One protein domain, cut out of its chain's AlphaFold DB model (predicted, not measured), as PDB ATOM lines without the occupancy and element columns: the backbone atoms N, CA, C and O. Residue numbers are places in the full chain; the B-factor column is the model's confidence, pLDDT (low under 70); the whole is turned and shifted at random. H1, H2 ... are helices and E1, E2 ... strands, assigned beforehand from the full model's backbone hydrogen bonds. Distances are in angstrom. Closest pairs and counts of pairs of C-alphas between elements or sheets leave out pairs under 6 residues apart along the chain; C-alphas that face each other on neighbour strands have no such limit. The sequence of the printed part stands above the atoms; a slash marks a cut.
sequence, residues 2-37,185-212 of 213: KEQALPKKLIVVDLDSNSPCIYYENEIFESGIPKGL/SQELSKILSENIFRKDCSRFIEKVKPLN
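Overview. This is residues 2 to 37 and 185 to 212 of the 213 residues of the protein "Alanine dehydrogenase, ald" of Lactococcus lactis subsp. lactis (UniProt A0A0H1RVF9). A small three-stranded sheet has H3 over one face and short H1 on the opposite face, with H2 off the sheet toward one end of the long axis. The printed part has 64 residues, in order H1 E1 E2 E3 H2 H3; E1 E2 E3 form a meander, each strand the antiparallel neighbour of the one before. The class is mixed; the whole is compact, radius of gyration of the C-alphas 12.3 A, spanning 35 by 22 by 18 A.

Along the chain. E1 is residues 12 to 14, E2 21 to 24 and E3 27 to 30, 10.3 A. H1, residues 2 to 8, begins at C-alpha (164.079, 70.781, 372.833). H2, 185 to 197, and H3, 202 to 211, each span 15.3 A; H3 ends at C-alpha (173.621, 83.305, 373.791).

Arrangement. In hairpins E1-E2 and E2-E3, N 12 and O 23, and N 22 and O 29, are each 2.9 A apart. H3's height over the sheet is 9.6 A; its closest C-alpha pair with E2 is Val 208 and Tyr 24, 7.1 A. For H1, Ala 5 and Tyr 24 are 6.2 A. O i to N i+4 pairs within hydrogen-bond range: H1 1 of 3, H2 8 of 9, H3 2 of 6; i+3: H1 2 of 4, H3 4 of 7.

Size, cuts and confidence. Residues 38 to 184 are cut out, C-alphas 37 and 185 being 13.8 A apart. Residues 2 to 8 and 210 to 212 have pLDDT under 70.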
ATOM      1  N   LYS A   2     164.105  69.683 371.833       58.41
ATOM      2  CA  LYS A   2     164.079  70.781 372.833       58.41
ATOM      3  C   LYS A   2     164.071  70.293 374.290       58.41
ATOM      4  O   LYS A   2     164.912  70.705 375.079       58.41
ATOM      5  N   GLU A   3     163.207  69.333 374.610       61.78
ATOM      6  CA  GLU A   3     163.110  68.728 375.952       61.78
ATOM      7  C   GLU A   3     164.385  67.986 376.396       61.78
ATOM      8  O   GLU A   3     164.636  67.845 377.588       61.78
ATOM      9  N   GLN A   4     165.220  67.542 375.448       60.88
ATOM     10  CA  GLN A   4     166.492  66.870 375.735       60.88
ATOM     11  C   GLN A   4     167.651  67.867 375.930       60.88
ATOM     12  O   GLN A   4     168.576  67.582 376.692       60.88
ATOM     13  N   ALA A   5     167.607  69.028 375.262       59.72
ATOM     14  CA  ALA A   5     168.649  70.060 375.309       59.72
ATOM     15  C   ALA A   5     168.535  70.972 376.546       59.72
ATOM     16  O   ALA A   5     169.543  71.290 377.185       59.72
ATOM     17  N   LEU A   6     167.304  71.354 376.903       57.06
ATOM     18  CA  LEU A   6     166.994  72.345 377.939       57.06
ATOM     19  C   LEU A   6     167.526  72.028 379.349       57.06
ATOM     20  O   LEU A   6     168.082  72.932 379.971       57.06
ATOM     21  N   PRO A   7     167.449  70.788 379.872       60.62
ATOM     22  CA  PRO A   7     167.881  70.521 381.243       60.62
ATOM     23  C   PRO A   7     169.408  70.521 381.410       60.62
ATOM     24  O   PRO A   7     169.902  70.557 382.533       60.62
ATOM     25  N   LYS A   8     170.167  70.419 380.307       68.25
ATOM     26  CA  LYS A   8     171.602  70.085 380.328       68.25
ATOM     27  C   LYS A   8     172.506  71.136 379.679       68.25
ATOM     28  O   LYS A   8     173.711  70.912 379.618       68.25
ATOM     29  N   LYS A   9     171.945  72.248 379.177       76.25
ATOM     30  CA  LYS A   9     172.669  73.269 378.390       76.25
ATOM     31  C   LYS A   9     173.511  72.649 377.263       76.25
ATOM     32  O   LYS A   9     174.645  73.050 377.013       76.25
ATOM     33  N   LEU A  10     172.964  71.622 376.609       83.38
ATOM     34  CA  LEU A  10     173.636  70.934 375.512       83.38
ATOM     35  C   LEU A  10     173.327  71.617 374.189       83.38
ATOM     36  O   LEU A  10     172.193  72.014 373.926       83.38
ATOM     37  N   ILE A  11     174.343  71.680 373.337       87.50
ATOM     38  CA  ILE A  11     174.187  72.030 371.930       87.50
ATOM     39  C   ILE A  11     173.874  70.732 371.196       87.50
ATOM     40  O   ILE A  11     174.727  69.850 371.099       87.50
ATOM     41  N   VAL A  12     172.648  70.602 370.703       89.50
ATOM     42  CA  VAL A  12     172.191  69.398 370.007       89.50
ATOM     43  C   VAL A  12     172.066  69.709 368.525       89.50
ATOM     44  O   VAL A  12     171.222  70.505 368.125       89.50
ATOM     45  N   VAL A  13     172.899  69.075 367.704       90.69
ATOM     46  CA  VAL A  13     172.770  69.125 366.245       90.69
ATOM     47  C   VAL A  13     171.875  67.968 365.821       90.69
ATOM     48  O   VAL A  13     172.275  66.810 365.902       90.69
ATOM     49  N   ASP A  14     170.657  68.283 365.403       89.94
ATOM     50  CA  ASP A  14     169.715  67.301 364.883       89.94
ATOM     51  C   ASP A  14     170.084  66.944 363.441       89.94
ATOM     52  O   ASP A  14     170.093  67.808 362.565       89.94
ATOM     53  N   LEU A  15     170.422  65.674 363.220       87.44
ATOM     54  CA  LEU A  15     170.748  65.104 361.910       87.44
ATOM     55  C   LEU A  15     169.667  64.151 361.398       87.44
ATOM     56  O   LEU A  15     169.766  63.692 360.261       87.44
ATOM     57  N   ASP A  16     168.690  63.826 362.241       81.56
ATOM     58  CA  ASP A  16     167.674  62.818 361.958       81.56
ATOM     59  C   ASP A  16     166.510  63.426 361.166       81.56
ATOM     60  O   ASP A  16     165.917  62.788 360.296       81.56
ATOM     61  N   SER A  17     166.234  64.716 361.376       81.12
ATOM     62  CA  SER A  17     165.218  65.415 360.601       81.12
ATOM     63  C   SER A  17     165.650  65.721 359.163       81.12
ATOM     64  O   SER A  17     166.809  65.981 358.832       81.12
ATOM     65  N   ASN A  18     164.654  65.810 358.277       84.88
ATOM     66  CA  ASN A  18     164.854  66.235 356.890       84.88
ATOM     67  C   ASN A  18     165.406  67.675 356.772       84.88
ATOM     68  O   ASN A  18     165.859  68.081 355.702       84.88
ATOM     69  N   SER A  19     165.349  68.473 357.841       88.25
ATOM     70  CA  SER A  19     165.909  69.826 357.904       88.25
ATOM     71  C   SER A  19     166.796  69.973 359.141       88.25
ATOM     72  O   SER A  19     166.342  70.534 360.138       88.25
ATOM     73  N   PRO A  20     168.060  69.513 359.062       90.44
ATOM     74  CA  PRO A  20     168.979  69.533 360.189       90.44
ATOM     75  C   PRO A  20     169.104  70.922 360.813       90.44
ATOM     76  O   PRO A  20     169.364  71.913 360.119       90.44
ATOM     77  N   CYS A  21     168.981  71.008 362.130       91.88
ATOM     78  CA  CYS A  21     169.064  72.263 362.874       91.88
ATOM     79  C   CYS A  21     169.839  72.082 364.180       91.88
ATOM     80  O   CYS A  21     170.180  70.967 364.574       91.88
ATOM     81  N   ILE A  22     170.189  73.194 364.818       91.69
ATOM     82  CA  ILE A  22     170.878  73.192 366.106       91.69
ATOM     83  C   ILE A  22     169.877  73.649 367.158       91.69
ATOM     84  O   ILE A  22     169.312  74.734 367.037       91.69
ATOM     85  N   TYR A  23     169.687  72.843 368.191       89.69
ATOM     86  CA  TYR A  23     168.933  73.206 369.381       89.69
ATOM     87  C   TYR A  23     169.908  73.611 370.482       89.69
ATOM     88  O   TYR A  23     170.836  72.863 370.802       89.69
ATOM     89  N   TYR A  24     169.681  74.781 371.068       87.56
ATOM     90  CA  TYR A  24     170.384  75.227 372.265       87.56
ATOM     91  C   TYR A  24     169.443  76.084 373.106       87.56
ATOM     92  O   TYR A  24     168.854  77.040 372.604       87.56
ATOM     93  N   GLU A  25     169.276  75.706 374.374       83.94
ATOM     94  CA  GLU A  25     168.246  76.267 375.254       83.94
ATOM     95  C   GLU A  25     166.861  76.275 374.567       83.94
ATOM     96  O   GLU A  25     166.402  75.227 374.105       83.94
ATOM     97  N   ASN A  26     166.180  77.424 374.506       81.75
ATOM     98  CA  ASN A  26     164.858  77.561 373.880       81.75
ATOM     99  C   ASN A  26     164.913  77.917 372.383       81.75
ATOM    100  O   ASN A  26     163.868  77.984 371.728       81.75
ATOM    101  N   GLU A  27     166.114  78.091 371.837       85.50
ATOM    102  CA  GLU A  27     166.352  78.631 370.503       85.50
ATOM    103  C   GLU A  27     166.708  77.536 369.484       85.50
ATOM    104  O   GLU A  27     167.228  76.464 369.817       85.50
ATOM    105  N   ILE A  28     166.408  77.816 368.212       89.00
ATOM    106  CA  ILE A  28     166.739  76.957 367.069       89.00
ATOM    107  C   ILE A  28     167.615  77.757 366.107       89.00
ATOM    108  O   ILE A  28     167.228  78.833 365.663       89.00
ATOM    109  N   PHE A  29     168.761  77.195 365.728       90.44
ATOM    110  CA  PHE A  29     169.703  77.809 364.791       90.44
ATOM    111  C   PHE A  29     169.816  76.980 363.523       90.44
ATOM    112  O   PHE A  29     169.732  75.747 363.535       90.44
ATOM    113  N   GLU A  30     170.094  77.656 362.412       89.88
ATOM    114  CA  GLU A  30     170.423  76.979 361.167       89.88
ATOM    115  C   GLU A  30     171.733  76.201 361.303       89.88
ATOM    116  O   GLU A  30     172.789  76.755 361.619       89.88
ATOM    117  N   SER A  31     171.709  74.916 360.969       89.38
ATOM    118  CA  SER A  31     172.913  74.081 361.006       89.38
ATOM    119  C   SER A  31     173.903  74.416 359.882       89.38
ATOM    120  O   SER A  31     175.114  74.290 360.058       89.38
ATOM    121  N   GLY A  32     173.415  74.909 358.736       88.38
ATOM    122  CA  GLY A  32     174.193  75.012 357.496       88.38
ATOM    123  C   GLY A  32     174.463  73.655 356.828       88.38
ATOM    124  O   GLY A  32     175.277  73.581 355.911       88.38
ATOM    125  N   ILE A  33     173.810  72.591 357.301       91.06
ATOM    126  CA  ILE A  33     173.849  71.251 356.716       91.06
ATOM    127  C   ILE A  33     172.731  71.160 355.663       91.06
ATOM    128  O   ILE A  33     171.634  71.676 355.903       91.06
ATOM    129  N   PRO A  34     172.967  70.517 354.505       90.56
ATOM    130  CA  PRO A  34     171.930  70.322 353.499       90.56
ATOM    131  C   PRO A  34     170.698  69.579 354.036       90.56
ATOM    132  O   PRO A  34     170.807  68.658 354.847       90.56
ATOM    133  N   LYS A  35     169.520  69.953 353.529       91.12
ATOM    134  CA  LYS A  35     168.266  69.228 353.776       91.12
ATOM    135  C   LYS A  35     168.294  67.851 353.114       91.12
ATOM    136  O   LYS A  35     168.942  67.670 352.086       91.12
ATOM    137  N   GLY A  36     167.555  66.902 353.685       88.75
ATOM    138  CA  GLY A  36     167.445  65.544 353.149       88.75
ATOM    139  C   GLY A  36     168.759  64.776 353.149       88.75
ATOM    140  O   GLY A  36     168.938  63.887 352.327       88.75
ATOM    141  N   LEU A  37     169.678  65.104 354.061       89.94
ATOM    142  CA  LEU A  37     171.011  64.511 354.120       89.94
ATOM    143  C   LEU A  37     170.961  62.974 354.125       89.94
ATOM    144  O   LEU A  37     171.707  62.324 353.400       89.94
ATOM    145  N   SER A 185     175.784  51.664 355.511       95.81
ATOM    146  CA  SER A 185     176.933  52.202 356.243       95.81
ATOM    147  C   SER A 185     177.910  52.926 355.321       95.81
ATOM    148  O   SER A 185     178.337  54.023 355.657       95.81
ATOM    149  N   GLN A 186     178.222  52.372 354.143       95.25
ATOM    150  CA  GLN A 186     179.101  53.043 353.176       95.25
ATOM    151  C   GLN A 186     178.537  54.398 352.738       95.25
ATOM    152  O   GLN A 186     179.257  55.399 352.705       95.25
ATOM    153  N   GLU A 187     177.241  54.441 352.437       93.06
ATOM    154  CA  GLU A 187     176.574  55.663 352.011       93.06
ATOM    155  C   GLU A 187     176.528  56.715 353.126       93.06
ATOM    156  O   GLU A 187     176.911  57.867 352.913       93.06
ATOM    157  N   LEU A 188     176.108  56.314 354.328       93.00
ATOM    158  CA  LEU A 188     176.047  57.195 355.491       93.00
ATOM    159  C   LEU A 188     177.430  57.735 355.854       93.00
ATOM    160  O   LEU A 188     177.575  58.935 356.070       93.00
ATOM    161  N   SER A 189     178.460  56.884 355.866       94.56
ATOM    162  CA  SER A 189     179.834  57.308 356.144       94.56
ATOM    163  C   SER A 189     180.305  58.372 355.163       94.56
ATOM    164  O   SER A 189     180.881  59.370 355.597       94.56
ATOM    165  N   LYS A 190     180.034  58.213 353.861       94.12
ATOM    166  CA  LYS A 190     180.382  59.221 352.854       94.12
ATOM    167  C   LYS A 190     179.677  60.549 353.132       94.12
ATOM    168  O   LYS A 190     180.333  61.581 353.256       94.12
ATOM    169  N   ILE A 191     178.355  60.509 353.282       93.19
ATOM    170  CA  ILE A 191     177.520  61.698 353.474       93.19
ATOM    171  C   ILE A 191     177.917  62.455 354.749       93.19
ATOM    172  O   ILE A 191     178.094  63.677 354.717       93.19
ATOM    173  N   LEU A 192     178.093  61.741 355.862       92.88
ATOM    174  CA  LEU A 192     178.502  62.332 357.134       92.88
ATOM    175  C   LEU A 192     179.929  62.882 357.061       92.88
ATOM    176  O   LEU A 192     180.183  63.978 357.553       92.88
ATOM    177  N   SER A 193     180.850  62.177 356.402       94.06
ATOM    178  CA  SER A 193     182.221  62.667 356.222       94.06
ATOM    179  C   SER A 193     182.246  63.969 355.431       94.06
ATOM    180  O   SER A 193     182.891  64.923 355.847       94.06
ATOM    181  N   GLU A 194     181.505  64.052 354.326       92.75
ATOM    182  CA  GLU A 194     181.496  65.223 353.447       92.75
ATOM    183  C   GLU A 194     180.818  66.445 354.082       92.75
ATOM    184  O   GLU A 194     181.307  67.568 353.932       92.75
ATOM    185  N   ASN A 195     179.709  66.234 354.798       91.25
ATOM    186  CA  ASN A 195     178.844  67.321 355.261       91.25
ATOM    187  C   ASN A 195     179.050  67.668 356.734       91.25
ATOM    188  O   ASN A 195     178.899  68.833 357.110       91.25
ATOM    189  N   ILE A 196     179.417  66.697 357.570       91.31
ATOM    190  CA  ILE A 196     179.589  66.882 359.014       91.31
ATOM    191  C   ILE A 196     181.071  66.974 359.348       91.31
ATOM    192  O   ILE A 196     181.526  68.037 359.759       91.31
ATOM    193  N   PHE A 197     181.830  65.911 359.086       91.38
ATOM    194  CA  PHE A 197     183.187  65.748 359.620       91.38
ATOM    195  C   PHE A 197     184.297  66.381 358.769       91.38
ATOM    196  O   PHE A 197     185.445  66.435 359.198       91.38
ATOM    197  N   ARG A 198     183.976  66.911 357.581       91.81
ATOM    198  CA  ARG A 198     184.948  67.601 356.716       91.81
ATOM    199  C   ARG A 198     185.476  68.903 357.316       91.81
ATOM    200  O   ARG A 198     186.584  69.316 356.986       91.81
ATOM    201  N   LYS A 199     184.669  69.591 358.128       90.56
ATOM    202  CA  LYS A 199     185.107  70.774 358.882       90.56
ATOM    203  C   LYS A 199     184.985  70.468 360.366       90.56
ATOM    204  O   LYS A 199     184.184  69.625 360.755       90.56
ATOM    205  N   ASP A 200     185.724  71.216 361.167       91.75
ATOM    206  CA  ASP A 200     185.672  71.105 362.616       91.75
ATOM    207  C   ASP A 200     184.244  71.341 363.154       91.75
ATOM    208  O   ASP A 200     183.544  72.270 362.731       91.75
ATOM    209  N   CYS A 201     183.802  70.492 364.086       90.25
ATOM    210  CA  CYS A 201     182.471  70.574 364.691       90.25
ATOM    211  C   CYS A 201     182.288  71.822 365.574       90.25
ATOM    212  O   CYS A 201     181.150  72.210 365.840       90.25
ATOM    213  N   SER A 202     183.371  72.500 365.973       90.75
ATOM    214  CA  SER A 202     183.331  73.785 366.688       90.75
ATOM    215  C   SER A 202     182.531  74.857 365.939       90.75
ATOM    216  O   SER A 202     181.914  75.703 366.586       90.75
ATOM    217  N   ARG A 203     182.396  74.751 364.608       91.69
ATOM    218  CA  ARG A 203     181.512  75.604 363.789       91.69
ATOM    219  C   ARG A 203     180.060  75.629 364.282       91.69
ATOM    220  O   ARG A 203     179.364  76.618 364.090       91.69
ATOM    221  N   PHE A 204     179.576  74.542 364.887       91.12
ATOM    222  CA  PHE A 204     178.217  74.482 365.430       91.12
ATOM    223  C   PHE A 204     178.119  75.242 366.752       91.12
ATOM    224  O   PHE A 204     177.130  75.932 366.979       91.12
ATOM    225  N   ILE A 205     179.171  75.191 367.577       88.81
ATOM    226  CA  ILE A 205     179.286  75.968 368.817       88.81
ATOM    227  C   ILE A 205     179.343  77.463 368.500       88.81
ATOM    228  O   ILE A 205     178.699  78.273 369.158       88.81
ATOM    229  N   GLU A 206     180.082  77.845 367.460       89.19
ATOM    230  CA  GLU A 206     180.201  79.240 367.034       89.19
ATOM    231  C   GLU A 206     178.862  79.884 366.683       89.19
ATOM    232  O   GLU A 206     178.665  81.060 366.985       89.19
ATOM    233  N   LYS A 207     177.916  79.113 366.139       86.06
ATOM    234  CA  LYS A 207     176.572  79.607 365.815       86.06
ATOM    235  C   LYS A 207     175.711  79.928 367.039       86.06
ATOM    236  O   LYS A 207     174.802  80.740 366.924       86.06
ATOM    237  N   VAL A 208     176.011  79.335 368.194       84.62
ATOM    238  CA  VAL A 208     175.272  79.531 369.457       84.62
ATOM    239  C   VAL A 208     176.008  80.414 370.468       84.62
ATOM    240  O   VAL A 208     175.422  80.824 371.467       84.62
ATOM    241  N   LYS A 209     177.259  80.812 370.182       73.50
ATOM    242  CA  LYS A 209     178.033  81.775 370.993       73.50
ATOM    243  C   LYS A 209     177.301  83.084 371.355       73.50
ATOM    244  O   LYS A 209     177.581  83.572 372.448       73.50
ATOM    245  N   PRO A 210     176.391  83.664 370.539       64.50
ATOM    246  CA  PRO A 210     175.682  84.892 370.915       64.50
ATOM    247  C   PRO A 210     174.851  84.787 372.205       64.50
ATOM    248  O   PRO A 210     174.621  85.808 372.842       64.50
ATOM    249  N   LEU A 211     174.442  83.577 372.600       60.03
ATOM    250  CA  LEU A 211     173.621  83.305 373.791       60.03
ATOM    251  C   LEU A 211     174.413  82.695 374.950       60.03
ATOM    252  O   LEU A 211     173.864  82.420 376.006       60.03
ATOM    253  N   ASN A 212     175.709  82.460 374.749       53.56
ATOM    254  CA  ASN A 212     176.596  81.831 375.725       53.56
ATOM    255  C   ASN A 212     177.338  82.871 376.598       53.56
ATOM    256  O   ASN A 212     178.391  82.559 377.156       53.56
TER     257      ASN A 212